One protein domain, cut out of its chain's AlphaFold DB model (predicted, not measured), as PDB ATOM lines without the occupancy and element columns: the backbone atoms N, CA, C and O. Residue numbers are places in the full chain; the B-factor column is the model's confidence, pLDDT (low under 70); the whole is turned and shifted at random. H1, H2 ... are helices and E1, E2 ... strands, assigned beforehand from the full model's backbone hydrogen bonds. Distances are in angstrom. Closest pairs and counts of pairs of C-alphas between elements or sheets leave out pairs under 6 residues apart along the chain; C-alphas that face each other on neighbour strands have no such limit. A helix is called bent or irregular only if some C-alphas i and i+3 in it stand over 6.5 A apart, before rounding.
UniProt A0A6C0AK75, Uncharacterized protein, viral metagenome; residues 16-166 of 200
ATOM      1  N   HIS A  16     163.062 173.375 195.843       91.44
ATOM      2  CA  HIS A  16     162.237 172.163 195.854       91.44
ATOM      3  C   HIS A  16     160.991 172.274 196.754       91.44
ATOM      4  O   HIS A  16     159.957 171.698 196.449       91.44
ATOM      5  N   LYS A  17     161.037 173.071 197.834       94.19
ATOM      6  CA  LYS A  17     159.869 173.290 198.709       94.19
ATOM      7  C   LYS A  17     158.798 174.188 198.086       94.19
ATOM      8  O   LYS A  17     157.738 174.356 198.678       94.19
ATOM      9  N   GLN A  18     159.104 174.836 196.966       94.75
ATOM     10  CA  GLN A  18     158.201 175.751 196.268       94.75
ATOM     11  C   GLN A  18     157.531 175.087 195.057       94.75
ATOM     12  O   GLN A  18     156.707 175.714 194.392       94.75
ATOM     13  N   ILE A  19     157.864 173.823 194.797       96.44
ATOM     14  CA  ILE A  19     157.286 172.988 193.750       96.44
ATOM     15  C   ILE A  19     156.362 171.977 194.436       96.44
ATOM     16  O   ILE A  19     156.709 171.436 195.487       96.44
ATOM     17  N   LYS A  20     155.160 171.788 193.896       97.38
ATOM     18  CA  LYS A  20     154.220 170.749 194.323       97.38
ATOM     19  C   LYS A  20     154.839 169.368 194.118       97.38
ATOM     20  O   LYS A  20     155.574 169.158 193.162       97.38
ATOM     21  N   SER A  21     154.578 168.470 195.054       96.94
ATOM     22  CA  SER A  21     154.894 167.046 194.940       96.94
ATOM     23  C   SER A  21     153.992 166.355 193.912       96.94
ATOM     24  O   SER A  21     153.011 166.940 193.457       96.94
ATOM     25  N   ALA A  22     154.334 165.112 193.555       96.19
ATOM     26  CA  ALA A  22     153.544 164.277 192.650       96.19
ATOM     27  C   ALA A  22     152.097 164.124 193.151       96.19
ATOM     28  O   ALA A  22     151.165 164.447 192.421       96.19
ATOM     29  N   ASP A  23     151.930 163.786 194.429       95.94
ATOM     30  CA  ASP A  23     150.616 163.637 195.062       95.94
ATOM     31  C   ASP A  23     149.818 164.955 195.052       95.94
ATOM     32  O   ASP A  23     148.638 164.977 194.718       95.94
ATOM     33  N   GLU A  24     150.467 166.096 195.333       96.62
ATOM     34  CA  GLU A  24     149.843 167.432 195.229       96.62
ATOM     35  C   GLU A  24     149.435 167.803 193.787       96.62
ATOM     36  O   GLU A  24     148.723 168.791 193.581       96.62
ATOM     37  N   MET A  25     149.929 167.058 192.796       96.56
ATOM     38  CA  MET A  25     149.623 167.192 191.372       96.56
ATOM     39  C   MET A  25     148.675 166.097 190.861       96.56
ATOM     40  O   MET A  25     148.410 166.080 189.664       96.56
ATOM     41  N   GLY A  26     148.171 165.211 191.730       95.50
ATOM     42  CA  GLY A  26     147.279 164.104 191.352       95.50
ATOM     43  C   GLY A  26     147.981 162.932 190.659       95.50
ATOM     44  O   GLY A  26     147.327 161.988 190.231       95.50
ATOM     45  N   MET A  27     149.310 162.974 190.566       96.75
ATOM     46  CA  MET A  27     150.106 161.916 189.952       96.75
ATOM     47  C   MET A  27     150.154 160.684 190.860       96.75
ATOM     48  O   MET A  27     150.160 160.806 192.085       96.75
ATOM     49  N   GLY A  28     150.282 159.504 190.263       94.69
ATOM     50  CA  GLY A  28     150.402 158.254 191.005       94.69
ATOM     51  C   GLY A  28     150.639 157.051 190.103       94.69
ATOM     52  O   GLY A  28     151.061 157.190 188.954       94.69
ATOM     53  N   THR A  29     150.447 155.853 190.645       94.38
ATOM     54  CA  THR A  29     150.740 154.591 189.946       94.38
ATOM     55  C   THR A  29     149.504 153.903 189.385       94.38
ATOM     56  O   THR A  29     149.652 152.913 188.669       94.38
ATOM     57  N   ASP A  30     148.310 154.398 189.711       93.25
ATOM     58  CA  ASP A  30     147.062 153.775 189.293       93.25
ATOM     59  C   ASP A  30     146.790 154.058 187.809       93.25
ATOM     60  O   ASP A  30     147.202 155.078 187.248       93.25
ATOM     61  N   GLY A  31     146.143 153.104 187.134       84.44
ATOM     62  CA  GLY A  31     145.990 153.132 185.675       84.44
ATOM     63  C   GLY A  31     145.143 154.299 185.156       84.44
ATOM     64  O   GLY A  31     145.342 154.744 184.028       84.44
ATOM     65  N   ASP A  32     144.230 154.813 185.975       92.94
ATOM     66  CA  ASP A  32     143.392 155.979 185.696       92.94
ATOM     67  C   ASP A  32     144.126 157.318 185.886       92.94
ATOM     68  O   ASP A  32     143.675 158.336 185.370       92.94
ATOM     69  N   GLN A  33     145.301 157.326 186.526       95.69
ATOM     70  CA  GLN A  33     146.115 158.530 186.748       95.69
ATOM     71  C   GLN A  33     147.105 158.824 185.609       95.69
ATOM     72  O   GLN A  33     147.976 159.689 185.738       95.69
ATOM     73  N   LEU A  34     147.023 158.108 184.481       93.44
ATOM     74  CA  LEU A  34     147.941 158.303 183.353       93.44
ATOM     75  C   LEU A  34     147.899 159.743 182.812       93.44
ATOM     76  O   LEU A  34     148.953 160.327 182.544       93.44
ATOM     77  N   ASP A  35     146.706 160.324 182.701       94.50
ATOM     78  CA  ASP A  35     146.530 161.695 182.215       94.50
ATOM     79  C   ASP A  35     147.150 162.718 183.183       94.50
ATOM     80  O   ASP A  35     147.903 163.604 182.757       94.50
ATOM     81  N   ASP A  36     146.932 162.546 184.490       95.94
ATOM     82  CA  ASP A  36     147.526 163.389 185.534       95.94
ATOM     83  C   ASP A  36     149.054 163.260 185.571       95.94
ATOM     84  O   ASP A  36     149.769 164.254 185.726       95.94
ATOM     85  N   ASN A  37     149.585 162.057 185.339       94.06
ATOM     86  CA  ASN A  37     151.020 161.816 185.230       94.06
ATOM     87  C   ASN A  37     151.643 162.594 184.062       94.06
ATOM     88  O   ASN A  37     152.668 163.264 184.234       94.06
ATOM     89  N   ILE A  38     151.025 162.547 182.879       95.00
ATOM     90  CA  ILE A  38     151.492 163.284 181.696       95.00
ATOM     91  C   ILE A  38     151.422 164.796 181.951       95.00
ATOM     92  O   ILE A  38     152.400 165.516 181.708       95.00
ATOM     93  N   ALA A  39     150.303 165.283 182.494       95.88
ATOM     94  CA  ALA A  39     150.123 166.693 182.827       95.88
ATOM     95  C   ALA A  39     151.138 167.171 183.882       95.88
ATOM     96  O   ALA A  39     151.721 168.253 183.747       95.88
ATOM     97  N   GLY A  40     151.399 166.358 184.904       96.81
ATOM     98  CA  GLY A  40     152.356 166.637 185.969       96.81
ATOM     99  C   GLY A  40     153.799 166.720 185.472       96.81
ATOM    100  O   GLY A  40     154.507 167.678 185.795       96.81
ATOM    101  N   LEU A  41     154.228 165.795 184.606       95.88
ATOM    102  CA  LEU A  41     155.541 165.865 183.952       95.88
ATOM    103  C   LEU A  41     155.683 167.134 183.100       95.88
ATOM    104  O   LEU A  41     156.702 167.828 183.188       95.88
ATOM    105  N   GLY A  42     154.646 167.487 182.334       95.25
ATOM    106  CA  GLY A  42     154.592 168.745 181.584       95.25
ATOM    107  C   GLY A  42     154.687 169.973 182.495       95.25
ATOM    108  O   GLY A  42     155.421 170.920 182.205       95.25
ATOM    109  N   ALA A  43     154.023 169.943 183.651       96.88
ATOM    110  CA  ALA A  43     154.108 171.005 184.643       96.88
ATOM    111  C   ALA A  43     155.527 171.134 185.229       96.88
ATOM    112  O   ALA A  43     156.022 172.257 185.380       96.88
ATOM    113  N   TYR A  44     156.227 170.034 185.515       96.12
ATOM    114  CA  TYR A  44     157.625 170.099 185.956       96.12
ATOM    115  C   TYR A  44     158.558 170.625 184.863       96.12
ATOM    116  O   TYR A  44     159.406 171.474 185.153       96.12
ATOM    117  N   ALA A  45     158.353 170.234 183.603       94.62
ATOM    118  CA  ALA A  45     159.066 170.835 182.477       94.62
ATOM    119  C   ALA A  45     158.808 172.355 182.393       94.62
ATOM    120  O   ALA A  45     159.748 173.138 182.231       94.62
ATOM    121  N   GLY A  46     157.567 172.796 182.620       94.62
ATOM    122  CA  GLY A  46     157.200 174.213 182.692       94.62
ATOM    123  C   GLY A  46     157.938 174.990 183.791       94.62
ATOM    124  O   GLY A  46     158.335 176.134 183.573       94.62
ATOM    125  N   ILE A  47     158.214 174.383 184.954       95.50
ATOM    126  CA  ILE A  47     159.066 175.001 185.993       95.50
ATOM    127  C   ILE A  47     160.501 175.192 185.490       95.50
ATOM    128  O   ILE A  47     161.114 176.235 185.725       95.50
ATOM    129  N   ILE A  48     161.046 174.178 184.820       93.50
ATOM    130  CA  ILE A  48     162.451 174.138 184.407       93.50
ATOM    131  C   ILE A  48     162.724 175.132 183.277       93.50
ATOM    132  O   ILE A  48     163.711 175.868 183.340       93.50
ATOM    133  N   PHE A  49     161.849 175.187 182.275       90.44
ATOM    134  CA  PHE A  49     162.093 175.950 181.051       90.44
ATOM    135  C   PHE A  49     161.337 177.276 181.007       90.44
ATOM    136  O   PHE A  49     161.906 178.302 180.638       90.44
ATOM    137  N   ASP A  50     160.083 177.304 181.449       91.69
ATOM    138  CA  ASP A  50     159.202 178.444 181.169       91.69
ATOM    139  C   ASP A  50     159.058 179.380 182.358       91.69
ATOM    140  O   ASP A  50     158.887 180.586 182.190       91.69
ATOM    141  N   GLY A  51     159.116 178.825 183.565       91.50
ATOM    142  CA  GLY A  51     158.770 179.518 184.802       91.50
ATOM    143  C   GLY A  51     157.262 179.677 184.991       91.50
ATOM    144  O   GLY A  51     156.841 180.224 186.012       91.50
ATOM    145  N   ARG A  52     156.456 179.187 184.033       92.69
ATOM    146  CA  ARG A  52     154.997 179.114 184.111       92.69
ATOM    147  C   ARG A  52     154.567 177.672 184.319       92.69
ATOM    148  O   ARG A  52     154.883 176.827 183.489       92.69
ATOM    149  N   SER A  53     153.901 177.375 185.430       95.56
ATOM    150  CA  SER A  53     153.503 175.999 185.737       95.56
ATOM    151  C   SER A  53     152.529 175.890 186.905       95.56
ATOM    152  O   SER A  53     152.686 176.556 187.929       95.56
ATOM    153  N   ASN A  54     151.571 174.965 186.792       94.94
ATOM    154  CA  ASN A  54     150.649 174.604 187.873       94.94
ATOM    155  C   ASN A  54     151.335 173.853 189.023       94.94
ATOM    156  O   ASN A  54     150.786 173.816 190.128       94.94
ATOM    157  N   ALA A  55     152.546 173.332 188.796       96.62
ATOM    158  CA  ALA A  55     153.396 172.753 189.831       96.62
ATOM    159  C   ALA A  55     154.012 173.818 190.753       96.62
ATOM    160  O   ALA A  55     154.616 173.486 191.769       96.62
ATOM    161  N   ASN A  56     153.873 175.107 190.444       95.56
ATOM    162  CA  ASN A  56     154.397 176.169 191.290       95.56
ATOM    163  C   ASN A  56     153.446 176.471 192.455       95.56
ATOM    164  O   ASN A  56     152.328 176.944 192.240       95.56
ATOM    165  N   LYS A  57     153.904 176.296 193.701       94.88
ATOM    166  CA  LYS A  57     153.096 176.609 194.898       94.88
ATOM    167  C   LYS A  57     152.749 178.093 195.013       94.88
ATOM    168  O   LYS A  57     151.764 178.447 195.650       94.88
ATOM    169  N   SER A  58     153.539 178.966 194.390       91.19
ATOM    170  CA  SER A  58     153.294 180.409 194.395       91.19
ATOM    171  C   SER A  58     152.269 180.839 193.341       91.19
ATOM    172  O   SER A  58     151.767 181.956 193.443       91.19
ATOM    173  N   GLY A  59     151.944 179.988 192.360       92.06
ATOM    174  CA  GLY A  59     150.964 180.233 191.295       92.06
ATOM    175  C   GLY A  59     151.541 180.129 189.878       92.06
ATOM    176  O   GLY A  59     152.750 180.260 189.682       92.06
ATOM    177  N   TYR A  60     150.659 179.941 188.887       92.88
ATOM    178  CA  TYR A  60     151.028 179.576 187.511       92.88
ATOM    179  C   TYR A  60     152.055 180.516 186.869       92.88
ATOM    180  O   TYR A  60     153.066 180.039 186.384       92.88
ATOM    181  N   ASN A  61     151.858 181.837 186.912       90.69
ATOM    182  CA  ASN A  61     152.728 182.825 186.247       90.69
ATOM    183  C   ASN A  61     153.777 183.468 187.176       90.69
ATOM    184  O   ASN A  61     154.154 184.626 186.987       90.69
ATOM    185  N   ARG A  62     154.219 182.768 188.226       90.94
ATOM    186  CA  ARG A  62     155.135 183.325 189.233       90.94
ATOM    187  C   ARG A  62     156.439 182.535 189.270       90.94
ATOM    188  O   ARG A  62     156.512 181.585 190.041       90.94
ATOM    189  N   PRO A  63     157.467 182.908 188.491       92.81
ATOM    190  CA  PRO A  63     158.709 182.146 188.438       92.81
ATOM    191  C   PRO A  63     159.349 182.009 189.824       92.81
ATOM    192  O   PRO A  63     159.202 182.878 190.690       92.81
ATOM    193  N   LEU A  64     160.027 180.881 190.039       94.38
ATOM    194  CA  LEU A  64     160.681 180.578 191.308       94.38
ATOM    195  C   LEU A  64     161.849 181.528 191.566       94.38
ATOM    196  O   LEU A  64     162.497 182.012 190.644       94.38
ATOM    197  N   GLY A  65     162.131 181.751 192.845       92.38
ATOM    198  CA  GLY A  65     163.223 182.593 193.297       92.38
ATOM    199  C   GLY A  65     162.842 183.471 194.478       92.38
ATOM    200  O   GLY A  65     161.719 183.452 195.007       92.38
ATOM    201  N   ASN A  66     163.816 184.260 194.899       93.44
ATOM    202  CA  ASN A  66     163.685 185.229 195.968       93.44
ATOM    203  C   ASN A  66     164.483 186.494 195.665       93.44
ATOM    204  O   ASN A  66     165.424 186.484 194.882       93.44
ATOM    205  N   SER A  67     164.120 187.569 196.346       92.56
ATOM    206  CA  SER A  67     164.862 188.821 196.334       92.56
ATOM    207  C   SER A  67     165.106 189.310 197.755       92.56
ATOM    208  O   SER A  67     164.299 189.056 198.656       92.56
ATOM    209  N   PHE A  68     166.246 189.952 197.984       94.00
ATOM    210  CA  PHE A  68     166.693 190.387 199.306       94.00
ATOM    211  C   PHE A  68     167.817 191.414 199.202       94.00
ATOM    212  O   PHE A  68     168.430 191.573 198.153       94.00
ATOM    213  N   PHE A  69     168.094 192.086 200.314       93.38
ATOM    214  CA  PHE A  69     169.306 192.877 200.476       93.38
ATOM    215  C   PHE A  69     170.357 192.078 201.245       93.38
ATOM    216  O   PHE A  69     170.009 191.272 202.115       93.38
ATOM    217  N   ILE A  70     171.625 192.331 200.939       91.88
ATOM    218  CA  ILE A  70     172.786 191.872 201.704       91.88
ATOM    219  C   ILE A  70     173.591 193.070 202.188       91.88
ATOM    220  O   ILE A  70     173.636 194.094 201.512       91.88
ATOM    221  N   LYS A  71     174.236 192.926 203.345       90.00
ATOM    222  CA  LYS A  71     175.232 193.888 203.823       90.00
ATOM    223  C   LYS A  71     176.522 193.698 203.038       90.00
ATOM    224  O   LYS A  71     176.992 192.566 202.936       90.00
ATOM    225  N   THR A  72     177.110 194.782 202.542       87.44
ATOM    226  CA  THR A  72     178.423 194.716 201.877       87.44
ATOM    227  C   THR A  72     179.578 194.657 202.882       87.44
ATOM    228  O   THR A  72     180.666 194.209 202.535       87.44
ATOM    229  N   GLY A  73     179.336 195.064 204.136       86.56
ATOM    230  CA  GLY A  73     180.364 195.202 205.175       86.56
ATOM    231  C   GLY A  73     181.068 196.563 205.169       86.56
ATOM    232  O   GLY A  73     181.985 196.769 205.955       86.56
ATOM    233  N   GLN A  74     180.628 197.478 204.305       86.94
ATOM    234  CA  GLN A  74     181.113 198.851 204.189       86.94
ATOM    235  C   GLN A  74     179.992 199.839 204.539       86.94
ATOM    236  O   GLN A  74     178.808 199.491 204.499       86.94
ATOM    237  N   THR A  75     180.368 201.075 204.850       89.94
ATOM    238  CA  THR A  75     179.453 202.214 204.974       89.94
ATOM    239  C   THR A  75     179.588 203.137 203.764       89.94
ATOM    240  O   THR A  75     180.549 203.058 202.996       89.94
ATOM    241  N   CYS A  76     178.593 203.989 203.562       90.06
ATOM    242  CA  CYS A  76     178.549 204.989 202.501       90.06
ATOM    243  C   CYS A  76     177.893 206.270 203.023       90.06
ATOM    244  O   CYS A  76     177.169 206.244 204.022       90.06
ATOM    245  N   LYS A  77     178.125 207.390 202.334       92.31
ATOM    246  CA  LYS A  77     177.552 208.687 202.710       92.31
ATOM    247  C   LYS A  77     176.139 208.845 202.165       92.31
ATOM    248  O   LYS A  77     175.916 208.617 200.977       92.31
ATOM    249  N   TYR A  78     175.210 209.283 203.003       92.62
ATOM    250  CA  TYR A  78     173.870 209.712 202.612       92.62
ATOM    251  C   TYR A  78     173.605 211.089 203.231       92.62
ATOM    252  O   TYR A  78     173.263 211.202 204.403       92.62
ATOM    253  N   GLY A  79     173.835 212.153 202.454       89.06
ATOM    254  CA  GLY A  79     173.901 213.510 203.002       89.06
ATOM    255  C   GLY A  79     175.133 213.681 203.897       89.06
ATOM    256  O   GLY A  79     176.257 213.465 203.443       89.06
ATOM    257  N   GLU A  80     174.918 214.065 205.155       89.06
ATOM    258  CA  GLU A  80     175.977 214.204 206.169       89.06
ATOM    259  C   GLU A  80     176.198 212.916 206.985       89.06
ATOM    260  O   GLU A  80     177.203 212.802 207.687       89.06
ATOM    261  N   ASP A  81     175.299 211.935 206.863       91.56
ATOM    262  CA  ASP A  81     175.329 210.697 207.639       91.56
ATOM    263  C   ASP A  81     176.153 209.595 206.952       91.56
ATOM    264  O   ASP A  81     176.156 209.456 205.724       91.56
ATOM    265  N   GLU A  82     176.792 208.744 207.759       92.06
ATOM    266  CA  GLU A  82     177.306 207.444 207.315       92.06
ATOM    267  C   GLU A  82     176.295 206.336 207.621       92.06
ATOM    268  O   GLU A  82     175.858 206.157 208.759       92.06
ATOM    269  N   VAL A  83     175.945 205.556 206.599       93.12
ATOM    270  CA  VAL A  83     174.956 204.476 206.689       93.12
ATOM    271  C   VAL A  83     175.532 203.152 206.196       93.12
ATOM    272  O   VAL A  83     176.420 203.126 205.344       93.12
ATOM    273  N   ASP A  84     175.014 202.036 206.720       92.12
ATOM    274  CA  ASP A  84     175.356 200.693 206.236       92.12
ATOM    275  C   ASP A  84     175.033 200.573 204.739       92.12
ATOM    276  O   ASP A  84     173.873 200.713 204.332       92.12
ATOM    277  N   MET A  85     176.035 200.231 203.927       91.06
ATOM    278  CA  MET A  85     175.838 200.001 202.502       91.06
ATOM    279  C   MET A  85     175.270 198.598 202.262       91.06
ATOM    280  O   MET A  85     175.805 197.574 202.703       91.06
ATOM    281  N   MET A  86     174.161 198.549 201.530       92.00
ATOM    282  CA  MET A  86     173.498 197.315 201.134       92.00
ATOM    283  C   MET A  86     173.661 197.070 199.638       92.00
ATOM    284  O   MET A  86     173.807 197.997 198.845       92.00
ATOM    285  N   LYS A  87     173.529 195.806 199.240       89.44
ATOM    286  CA  LYS A  87     173.353 195.406 197.845       89.44
ATOM    287  C   LYS A  87     172.056 194.639 197.678       89.44
ATOM    288  O   LYS A  87     171.750 193.741 198.463       89.44
ATOM    289  N   TYR A  88     171.282 194.995 196.663       90.12
ATOM    290  CA  TYR A  88     170.065 194.273 196.319       90.12
ATOM    291  C   TYR A  88     170.385 193.092 195.401       90.12
ATOM    292  O   TYR A  88     171.109 193.227 194.419       90.12
ATOM    293  N   VAL A  89     169.812 191.933 195.713       87.94
ATOM    294  CA  VAL A  89     169.934 190.702 194.934       87.94
ATOM    295  C   VAL A  89     168.536 190.227 194.562       87.94
ATOM    296  O   VAL A  89     167.655 190.112 195.420       87.94
ATOM    297  N   ASN A  90     168.329 189.920 193.282       88.62
ATOM    298  CA  ASN A  90     167.069 189.398 192.768       88.62
ATOM    299  C   ASN A  90     167.301 188.121 191.959       88.62
ATOM    300  O   ASN A  90     167.695 188.180 190.803       88.62
ATOM    301  N   ASN A  91     166.980 186.976 192.559       88.88
ATOM    302  CA  ASN A  91     167.086 185.657 191.933       88.88
ATOM    303  C   ASN A  91     165.775 185.218 191.262       88.88
ATOM    304  O   ASN A  91     165.568 184.022 191.057       88.88
ATOM    305  N   ILE A  92     164.839 186.142 191.019       91.31
ATOM    306  CA  ILE A  92     163.597 185.860 190.295       91.31
ATOM    307  C   ILE A  92     163.843 186.185 188.817       91.31
ATOM    308  O   ILE A  92     164.007 187.368 188.501       91.31
ATOM    309  N   PRO A  93     163.833 185.181 187.921       89.69
ATOM    310  CA  PRO A  93     164.149 185.377 186.513       89.69
ATOM    311  C   PRO A  93     163.237 186.405 185.852       89.69
ATOM    312  O   PRO A  93     162.006 186.377 185.973       89.69
ATOM    313  N   SER A  94     163.867 187.314 185.125       86.88
ATOM    314  CA  SER A  94     163.220 188.386 184.377       86.88
ATOM    315  C   SER A  94     162.722 187.911 183.011       86.88
ATOM    316  O   SER A  94     161.686 188.397 182.545       86.88
ATOM    317  N   GLY A  95     163.392 186.917 182.419       84.56
ATOM    318  CA  GLY A  95     163.227 186.490 181.032       84.56
ATOM    319  C   GLY A  95     163.972 187.391 180.043       84.56
ATOM    320  O   GLY A  95     163.498 187.556 178.923       84.56
ATOM    321  N   SER A  96     165.063 188.038 180.466       78.88
ATOM    322  CA  SER A  96     165.832 188.997 179.652       78.88
ATOM    323  C   SER A  96     166.943 188.340 178.834       78.88
ATOM    324  O   SER A  96     167.260 188.824 177.751       78.88
ATOM    325  N   VAL A  97     167.512 187.230 179.317       74.69
ATOM    326  CA  VAL A  97     168.533 186.464 178.579       74.69
ATOM    327  C   VAL A  97     167.876 185.528 177.573       74.69
ATOM    328  O   VAL A  97     168.265 185.503 176.414       74.69
ATOM    329  N   ILE A  98     166.841 184.791 177.973       78.12
ATOM    330  CA  ILE A  98     166.029 184.008 177.036       78.12
ATOM    331  C   ILE A  98     164.634 184.639 177.018       78.12
ATOM    332  O   ILE A  98     163.860 184.402 177.952       78.12
ATOM    333  N   PRO A  99     164.306 185.457 175.995       81.25
ATOM    334  CA  PRO A  99     163.059 186.210 175.940       81.25
ATOM    335  C   PRO A  99     161.833 185.353 176.250       81.25
ATOM    336  O   PRO A  99     161.562 184.348 175.595       81.25
ATOM    337  N   GLY A 100     161.094 185.748 177.286       81.75
ATOM    338  CA  GLY A 100     159.849 185.091 177.690       81.75
ATOM    339  C   GLY A 100     160.007 183.766 178.449       81.75
ATOM    340  O   GLY A 100     158.996 183.214 178.882       81.75
ATOM    341  N   ARG A 101     161.232 183.272 178.670       87.88
ATOM    342  CA  ARG A 101     161.501 182.049 179.442       87.88
ATOM    343  C   ARG A 101     162.061 182.415 180.813       87.88
ATOM    344  O   ARG A 101     163.140 182.984 180.924       87.88
ATOM    345  N   LYS A 102     161.315 182.090 181.869       92.69
ATOM    346  CA  LYS A 102     161.629 182.450 183.265       92.69
ATOM    347  C   LYS A 102     161.820 181.220 184.156       92.69
ATOM    348  O   LYS A 102     161.651 181.304 185.373       92.69
ATOM    349  N   GLY A 103     162.085 180.064 183.547       92.69
ATOM    350  CA  GLY A 103     162.287 178.806 184.257       92.69
ATOM    351  C   GLY A 103     163.620 178.750 184.996       92.69
ATOM    352  O   GLY A 103     164.425 179.678 184.928       92.69
ATOM    353  N   LEU A 104     163.866 177.640 185.689       92.00
ATOM    354  CA  LEU A 104     165.114 177.420 186.425       92.00
ATOM    355  C   LEU A 104     166.356 177.488 185.529       92.00
ATOM    356  O   LEU A 104     167.322 178.144 185.904       92.00
ATOM    357  N   ILE A 105     166.336 176.854 184.353       89.06
ATOM    358  CA  ILE A 105     167.499 176.844 183.450       89.06
ATOM    359  C   ILE A 105     167.788 178.252 182.902       89.06
ATOM    360  O   ILE A 105     168.904 178.735 183.107       89.06
ATOM    361  N   PRO A 106     166.817 178.962 182.284       86.62
ATOM    362  CA  PRO A 106     167.022 180.358 181.898       86.62
ATOM    363  C   PRO A 106     167.424 181.254 183.074       86.62
ATOM    364  O   PRO A 106     168.277 182.121 182.923       86.62
ATOM    365  N   GLY A 107     166.851 181.024 184.258       86.06
ATOM    366  CA  GLY A 107     167.158 181.774 185.471       86.06
ATOM    367  C   GLY A 107     168.599 181.613 185.948       86.06
ATOM    368  O   GLY A 107     169.228 182.593 186.334       86.06
ATOM    369  N   ILE A 108     169.152 180.398 185.882       85.00
ATOM    370  CA  ILE A 108     170.572 180.160 186.169       85.00
ATOM    371  C   ILE A 108     171.441 180.926 185.167       85.00
ATOM    372  O   ILE A 108     172.395 181.578 185.581       85.00
ATOM    373  N   ALA A 109     171.095 180.905 183.876       79.25
ATOM    374  CA  ALA A 109     171.831 181.657 182.860       79.25
ATOM    375  C   ALA A 109     171.796 183.177 183.125       79.25
ATOM    376  O   ALA A 109     172.834 183.830 183.058       79.25
ATOM    377  N   GLU A 110     170.635 183.733 183.493       75.88
ATOM    378  CA  GLU A 110     170.508 185.142 183.907       75.88
ATOM    379  C   GLU A 110     171.395 185.474 185.105       75.88
ATOM    380  O   GLU A 110     172.124 186.465 185.070       75.88
ATOM    381  N   ASN A 111     171.373 184.628 186.136       73.81
ATOM    382  CA  ASN A 111     172.181 184.834 187.332       73.81
ATOM    383  C   ASN A 111     173.681 184.769 187.024       73.81
ATOM    384  O   ASN A 111     174.425 185.601 187.525       73.81
ATOM    385  N   VAL A 112     174.134 183.838 186.175       75.25
ATOM    386  CA  VAL A 112     175.547 183.753 185.759       75.25
ATOM    387  C   VAL A 112     175.980 185.017 185.020       75.25
ATOM    388  O   VAL A 112     177.054 185.545 185.295       75.25
ATOM    389  N   VAL A 113     175.138 185.545 184.126       69.19
ATOM    390  CA  VAL A 113     175.422 186.806 183.423       69.19
ATOM    391  C   VAL A 113     175.458 187.989 184.396       69.19
ATOM    392  O   VAL A 113     176.329 188.842 184.274       69.19
ATOM    393  N   ALA A 114     174.563 188.036 185.385       65.75
ATOM    394  CA  ALA A 114     174.570 189.067 186.427       65.75
ATOM    395  C   ALA A 114     175.730 188.916 187.437       65.75
ATOM    396  O   ALA A 114     176.065 189.862 188.142       65.75
ATOM    397  N   MET A 115     176.333 187.726 187.519       65.06
ATOM    398  CA  MET A 115     177.497 187.419 188.354       65.06
ATOM    399  C   MET A 115     178.832 187.649 187.640       65.06
ATOM    400  O   MET A 115     179.873 187.392 188.250       65.06
ATOM    401  N   ILE A 116     178.837 188.125 186.385       60.84
ATOM    402  CA  ILE A 116     180.080 188.532 185.720       60.84
ATOM    403  C   ILE A 116     180.805 189.504 186.671       60.84
ATOM    404  O   ILE A 116     180.199 190.490 187.095       60.84
ATOM    405  N   PRO A 117     182.060 189.205 187.073       51.00
ATOM    406  CA  PRO A 117     182.677 189.762 188.278       51.00
ATOM    407  C   PRO A 117     182.629 191.284 188.405       51.00
ATOM    408  O   PRO A 117     182.592 191.783 189.521       51.00
ATOM    409  N   THR A 118     182.575 192.025 187.302       59.56
ATOM    410  CA  THR A 118     182.483 193.490 187.297       59.56
ATOM    411  C   THR A 118     181.296 194.026 188.095       59.56
ATOM    412  O   THR A 118     181.433 195.036 188.782       59.56
ATOM    413  N   ASP A 119     180.151 193.345 188.071       59.69
ATOM    414  CA  ASP A 119     178.895 193.923 188.559       59.69
ATOM    415  C   ASP A 119     178.682 193.652 190.049       59.69
ATOM    416  O   ASP A 119     178.157 194.490 190.780       59.69
ATOM    417  N   ILE A 120     179.119 192.489 190.537       61.62
ATOM    418  CA  ILE A 120     179.062 192.168 191.969       61.62
ATOM    419  C   ILE A 120     180.302 192.696 192.681       61.62
ATOM    420  O   ILE A 120     180.167 193.300 193.741       61.62
ATOM    421  N   LEU A 121     181.496 192.507 192.114       63.72
ATOM    422  CA  LEU A 121     182.741 192.852 192.793       63.72
ATOM    423  C   LEU A 121     182.943 194.368 192.894       63.72
ATOM    424  O   LEU A 121     183.503 194.809 193.892       63.72
ATOM    425  N   SER A 122     182.433 195.163 191.942       63.91
ATOM    426  CA  SER A 122     182.514 196.634 192.000       63.91
ATOM    427  C   SER A 122     182.005 197.171 193.332       63.91
ATOM    428  O   SER A 122     182.767 197.799 194.051       63.91
ATOM    429  N   SER A 123     180.800 196.791 193.755       62.09
ATOM    430  CA  SER A 123     180.228 197.248 195.034       62.09
ATOM    431  C   SER A 123     181.031 196.886 196.293       62.09
ATOM    432  O   SER A 123     180.782 197.471 197.340       62.09
ATOM    433  N   PHE A 124     181.966 195.931 196.214       66.88
ATOM    434  CA  PHE A 124     182.891 195.591 197.306       66.88
ATOM    435  C   PHE A 124     184.280 196.224 197.129       66.88
ATOM    436  O   PHE A 124     185.005 196.401 198.104       66.88
ATOM    437  N   MET A 125     184.666 196.541 195.891       66.62
ATOM    438  CA  MET A 125     185.926 197.205 195.537       66.62
ATOM    439  C   MET A 125     185.834 198.727 195.580       66.62
ATOM    440  O   MET A 125     186.843 199.414 195.413       66.62
ATOM    441  N   ASP A 126     184.633 199.259 195.764       65.12
ATOM    442  CA  ASP A 126     184.414 200.687 195.788       65.12
ATOM    443  C   ASP A 126     185.082 201.326 197.013       65.12
ATOM    444  O   ASP A 126     185.026 200.812 198.130       65.12
ATOM    445  N   GLY A 127     185.796 202.427 196.767       61.00
ATOM    446  CA  GLY A 127     186.610 203.104 197.776       61.00
ATOM    447  C   GLY A 127     185.788 203.784 198.886       61.00
ATOM    448  O   GLY A 127     184.571 203.895 198.792       61.00
ATOM    449  N   PRO A 128     186.445 204.331 199.920       57.31
ATOM    450  CA  PRO A 128     185.807 204.781 201.167       57.31
ATOM    451  C   PRO A 128     184.921 206.046 201.075       57.31
ATOM    452  O   PRO A 128     184.491 206.557 202.099       57.31
ATOM    453  N   ASN A 129     184.639 206.587 199.884       65.50
ATOM    454  CA  ASN A 129     183.838 207.813 199.698       65.50
ATOM    455  C   ASN A 129     182.695 207.611 198.690       65.50
ATOM    456  O   ASN A 129     182.472 208.430 197.802       65.50
ATOM    457  N   VAL A 130     181.992 206.488 198.795       83.88
ATOM    458  CA  VAL A 130     180.830 206.197 197.950       83.88
ATOM    459  C   VAL A 130     179.593 206.911 198.491       83.88
ATOM    460  O   VAL A 130     179.309 206.864 199.688       83.88
ATOM    461  N   GLU A 131     178.843 207.543 197.590       89.88
ATOM    462  CA  GLU A 131     177.523 208.104 197.876       89.88
ATOM    463  C   GLU A 131     176.453 207.007 197.768       89.88
ATOM    464  O   GLU A 131     176.421 206.223 196.812       89.88
ATOM    465  N   CYS A 132     175.566 206.961 198.753       92.44
ATOM    466  CA  CYS A 132     174.417 206.077 198.781       92.44
ATOM    467  C   CYS A 132     173.132 206.801 198.411       92.44
ATOM    468  O   CYS A 132     172.972 208.002 198.609       92.44
ATOM    469  N   VAL A 133     172.174 206.019 197.923       92.56
ATOM    470  CA  VAL A 133     170.794 206.450 197.709       92.56
ATOM    471  C   VAL A 133     169.850 205.471 198.392       92.56
ATOM    472  O   VAL A 133     170.132 204.273 198.489       92.56
ATOM    473  N   GLU A 134     168.710 205.968 198.864       94.62
ATOM    474  CA  GLU A 134     167.652 205.095 199.362       94.62
ATOM    475  C   GLU A 134     166.999 204.358 198.180       94.62
ATOM    476  O   GLU A 134     166.454 204.971 197.263       94.62
ATOM    477  N   SER A 135     167.047 203.025 198.196       92.69
ATOM    478  CA  SER A 135     166.433 202.175 197.176       92.69
ATOM    479  C   SER A 135     165.341 201.310 197.782       92.69
ATOM    480  O   SER A 135     165.583 200.463 198.645       92.69
ATOM    481  N   CYS A 136     164.115 201.504 197.298       93.69
ATOM    482  CA  CYS A 136     162.950 200.753 197.736       93.69
ATOM    483  C   CYS A 136     162.651 199.567 196.811       93.69
ATOM    484  O   CYS A 136     162.085 199.745 195.734       93.69
ATOM    485  N   GLN A 137     162.946 198.348 197.258       92.88
ATOM    486  CA  GLN A 137     162.789 197.122 196.470       92.88
ATOM    487  C   GLN A 137     161.794 196.138 197.094       92.88
ATOM    488  O   GLN A 137     161.526 196.152 198.297       92.88
ATOM    489  N   LEU A 138     161.235 195.248 196.267       93.56
ATOM    490  CA  LEU A 138     160.419 194.129 196.739       93.56
ATOM    491  C   LEU A 138     161.321 193.005 197.250       93.56
ATOM    492  O   LEU A 138     162.125 192.465 196.501       93.56
ATOM    493  N   VAL A 139     161.133 192.597 198.500       93.50
ATOM    494  CA  VAL A 139     161.963 191.608 199.196       93.50
ATOM    495  C   VAL A 139     161.101 190.448 199.684       93.50
ATOM    496  O   VAL A 139     160.043 190.661 200.277       93.50
ATOM    497  N   GLY A 140     161.546 189.215 199.451       93.25
ATOM    498  CA  GLY A 140     160.852 187.999 199.870       93.25
ATOM    499  C   GLY A 140     160.926 186.880 198.834       93.25
ATOM    500  O   GLY A 140     161.666 186.948 197.853       93.25
ATOM    501  N   LYS A 141     160.129 185.835 199.052       92.69
ATOM    502  CA  LYS A 141     159.924 184.757 198.074       92.69
ATOM    503  C   LYS A 141     158.964 185.230 196.985       92.69
ATOM    504  O   LYS A 141     158.080 186.044 197.264       92.69
ATOM    505  N   ALA A 142     159.086 184.694 195.771       86.19
ATOM    506  CA  ALA A 142     158.083 184.901 194.728       86.19
ATOM    507  C   ALA A 142     156.654 184.691 195.281       86.19
ATOM    508  O   ALA A 142     156.405 183.785 196.070       86.19
ATOM    509  N   GLY A 143     155.728 185.596 194.946       82.75
ATOM    510  CA  GLY A 143     154.345 185.575 195.451       82.75
ATOM    511  C   GLY A 143     154.112 186.122 196.872       82.75
ATOM    512  O   GLY A 143     152.962 186.356 197.219       82.75
ATOM    513  N   SER A 144     155.152 186.385 197.674       89.62
ATOM    514  CA  SER A 144     155.022 186.880 199.064       89.62
ATOM    515  C   SER A 144     156.058 187.961 199.416       89.62
ATOM    516  O   SER A 144     156.652 187.968 200.494       89.62
ATOM    517  N   ARG A 145     156.307 188.884 198.477       91.12
ATOM    518  CA  ARG A 145     157.290 189.968 198.641       91.12
ATOM    519  C   ARG A 145     156.676 191.200 199.304       91.12
ATOM    520  O   ARG A 145     155.515 191.515 199.060       91.12
ATOM    521  N   LYS A 146     157.481 191.930 200.076       93.88
ATOM    522  CA  LYS A 146     157.127 193.209 200.712       93.88
ATOM    523  C   LYS A 146     158.108 194.300 200.288       93.88
ATOM    524  O   LYS A 146     159.283 194.008 200.079       93.88
ATOM    525  N   LYS A 147     157.637 195.542 200.162       95.12
ATOM    526  CA  LYS A 147     158.493 196.699 199.851       95.12
ATOM    527  C   LYS A 147     159.404 197.008 201.044       95.12
ATOM    528  O   LYS A 147     158.929 197.011 202.178       95.12
ATOM    529  N   LYS A 148     160.688 197.260 200.784       94.50
ATOM    530  CA  LYS A 148     161.684 197.699 201.770       94.50
ATOM    531  C   LYS A 148     162.630 198.703 201.164       94.50
ATOM    532  O   LYS A 148     163.071 198.489 200.042       94.50
ATOM    533  N   CYS A 149     162.948 199.732 201.931       94.44
ATOM    534  CA  CYS A 149     163.843 200.803 201.536       94.44
ATOM    535  C   CYS A 149     165.114 200.709 202.374       94.44
ATOM    536  O   CYS A 149     165.038 200.587 203.596       94.44
ATOM    537  N   LEU A 150     166.257 200.641 201.697       94.62
ATOM    538  CA  LEU A 150     167.580 200.564 202.306       94.62
ATOM    539  C   LEU A 150     168.578 201.339 201.449       94.62
ATOM    540  O   LEU A 150     168.342 201.564 200.260       94.62
ATOM    541  N   PHE A 151     169.698 201.716 202.054       94.12
ATOM    542  CA  PHE A 151     170.753 202.464 201.386       94.12
ATOM    543  C   PHE A 151     171.622 201.536 200.550       94.12
ATOM    544  O   PHE A 151     172.143 200.534 201.040       94.12
ATOM    545  N   VAL A 152     171.751 201.859 199.271       91.75
ATOM    546  CA  VAL A 152     172.588 201.130 198.319       91.75
ATOM    547  C   VAL A 152     173.524 202.102 197.632       91.75
ATOM    548  O   VAL A 152     173.240 203.299 197.550       91.75
ATOM    549  N   ASN A 153     174.618 201.578 197.093       88.94
ATOM    550  CA  ASN A 153     175.532 202.357 196.278       88.94
ATOM    551  C   ASN A 153     174.774 203.022 195.119       88.94
ATOM    552  O   ASN A 153     174.052 202.352 194.377       88.94
ATOM    553  N   LYS A 154     174.950 204.332 194.938       85.62
ATOM    554  CA  LYS A 154     174.318 205.083 193.848       85.62
ATOM    555  C   LYS A 154     174.591 204.461 192.472       85.62
ATOM    556  O   LYS A 154     173.676 204.331 191.661       85.62
ATOM    557  N   ARG A 155     175.807 203.945 192.255       79.19
ATOM    558  CA  ARG A 155     176.177 203.234 191.021       79.19
ATOM    559  C   ARG A 155     175.473 201.897 190.845       79.19
ATOM    560  O   ARG A 155     175.271 201.499 189.707       79.19
ATOM    561  N   ASP A 156     175.071 201.217 191.915       76.81
ATOM    562  CA  ASP A 156     174.272 199.995 191.783       76.81
ATOM    563  C   ASP A 156     172.852 200.319 191.294       76.81
ATOM    564  O   ASP A 156     172.221 199.469 190.683       76.81
ATOM    565  N   VAL A 157     172.326 201.528 191.518       74.94
ATOM    566  CA  VAL A 157     171.005 201.940 191.001       74.94
ATOM    567  C   VAL A 157     171.120 202.476 189.577       74.94
ATOM    568  O   VAL A 157     170.341 202.101 188.701       74.94
ATOM    569  N   GLU A 158     172.119 203.320 189.332       65.56
ATOM    570  CA  GLU A 158     172.361 203.962 188.037       65.56
ATOM    571  C   GLU A 158     173.003 203.006 187.020       65.56
ATOM    572  O   GLU A 158     172.725 203.079 185.824       65.56
ATOM    573  N   GLY A 159     173.807 202.045 187.475       49.94
ATOM    574  CA  GLY A 159     174.441 201.024 186.643       49.94
ATOM    575  C   GLY A 159     173.421 200.176 185.890       49.94
ATOM    576  O   GLY A 159     173.620 199.900 184.712       49.94
ATOM    577  N   PHE A 160     172.261 199.871 186.484       45.09
ATOM    578  CA  PHE A 160     171.179 199.189 185.759       45.09
ATOM    579  C   PHE A 160     170.483 200.065 184.712       45.09
ATOM    580  O   PHE A 160     169.868 199.514 183.801       45.09
ATOM    581  N   SER A 161     170.594 201.396 184.796       39.34
ATOM    582  CA  SER A 161     170.114 202.298 183.738       39.34
ATOM    583  C   SER A 161     171.091 202.400 182.556       39.34
ATOM    584  O   SER A 161     170.654 202.614 181.430       39.34
ATOM    585  N   ASN A 162     172.386 202.139 182.792       35.28
ATOM    586  CA  ASN A 162     173.460 202.237 181.794       35.28
ATOM    587  C   ASN A 162     173.960 200.884 181.243       35.28
ATOM    588  O   ASN A 162     174.784 200.860 180.328       35.28
ATOM    589  N   ILE A 163     173.393 199.740 181.660       43.00
ATOM    590  CA  ILE A 163     173.503 198.458 180.919       43.00
ATOM    591  C   ILE A 163     172.610 198.493 179.657       43.00
ATOM    592  O   ILE A 163     172.031 197.491 179.244       43.00
ATOM    593  N   ASN A 164     172.476 199.661 179.030       42.75
ATOM    594  CA  ASN A 164     171.840 199.818 177.732       42.75
ATOM    595  C   ASN A 164     172.851 200.127 176.615       42.75
ATOM    596  O   ASN A 164     172.443 200.132 175.466       42.75
ATOM    597  N   ASP A 165     174.157 200.270 176.909       41.12
ATOM    598  CA  ASP A 165     175.133 200.680 175.876       41.12
ATOM    599  C   ASP A 165     176.380 199.793 175.699       41.12
ATOM    600  O   ASP A 165     177.117 199.972 174.736       41.12
ATOM    601  N   ASN A 166     176.573 198.733 176.495       44.53
ATOM    602  CA  ASN A 166     177.504 197.642 176.138       44.53
ATOM    603  C   ASN A 166     176.756 196.365 175.713       44.53
ATOM    604  O   ASN A 166     177.072 195.239 176.110       44.53
TER     605      ASN A 166
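This is residues 16 to 166 of the 200 residues of an uncharacterized protein of viral metagenome (UniProt A0A6C0AK75). The domain is a long rod with a helical arm at one end and a strongly twisted sheet of two hairpins, E1 with E2 and E3 with E4, at the other. The arm is the long helix H1, with residues 16 to 30 running beside it; H2 follows on from its end nearly in line, and the short helices H3 and H4 lie over one face of the sheet. The 151 printed residues hold four named helices and four named strands, in the order H1 E1 E2 H2 H3 E3 E4 H4, and the class is mixed, helices and strands. The sheet runs E2, E1, E3, E4, wholly antiparallel. The whole is loose, with a radius of gyration of the C-alphas of 19.7 A, and spans 70 by 31 by 19 A.

After residues 16 to 30, which hold no named element, comes H1, residues 31 to 50. H1 and H2, residues 104 to 114, touch only at their ends, H1 with residues 47 to 50 alone; the closest C-alphas are those of Ile 48 and Leu 104, 4.7 A apart. They run the same way at a shallow tilt of 10 degrees. E1, residues 66 to 78, and E2, residues 81 to 90, form an antiparallel hairpin, with N 70 and O 87 at 2.9 A. E1 bends by 94 degrees at residue 74. E3, residues 132 to 141, is the antiparallel neighbour of E1 on its other side, with N 67 and O 140 at 2.9 A and N 132 and O 77 at 2.8 A. E3 and E4, residues 146 to 153, form the second antiparallel hairpin, with N 137 and O 148 at 2.8 A. The edge strands E2 and E4 have 12 pairs of C-alphas within 8 A, the closest being those of Met 86 and Val 152, 4.8 A. E2, H2, H3, residues 117 to 125, and E3 make a split strand-helix-strand unit, two strands running the same way with helices between them along the chain and E1 between them in the sheet; its crossover is left-handed. H3 is on the sheet at a height of 10.5 A, over E2 and only just over E1, with 3 of its C-alphas there; it runs along the strands, at 16 degrees to E2 on the local plane. H4, residues 154 to 162, is on the same face at a height of 10.2 A, over E3, and stands up from the sheet, its line rising 51 degrees. H3 and H4 are close but not clearly touching, with the C-alphas of Ser 123 and Asp 156 closest at 7.3 A. H2 is not on the sheet, but only just, with 4 pairs of C-alphas within 10 A. In H2 every O i to N i+4 pair is within hydrogen-bond range; the counts are 14 of 16 in H1 and 3 of 5 in both H3 and H4.

H1 begins at C-alpha 31 (145.990, 153.132, 185.675) and is 28.9 A long; it is irregular, with C-alphas 32 and 35 7.4 A apart. E1 and E2 are each 27.3 A long, E3 25.8 A and E4 21.0 A. E3 begins at C-alpha 132 (174.417, 206.077, 198.781). H2 measures 15.0 A, H3 10.9 A and H4 12.4 A. H4 ends at C-alpha 162 (173.460, 202.237, 181.794).

The C-alphas of Gly 31 and Glu 80 are the two farthest apart, at 71.1 A. The printed part has no cut. The links from H1 to E1 and from E2 to H2 are long, and residues 161 to 166 stand free. The mean pLDDT of the printed part is 84.9; residues 113 to 129 and 158 to 166 are under 70.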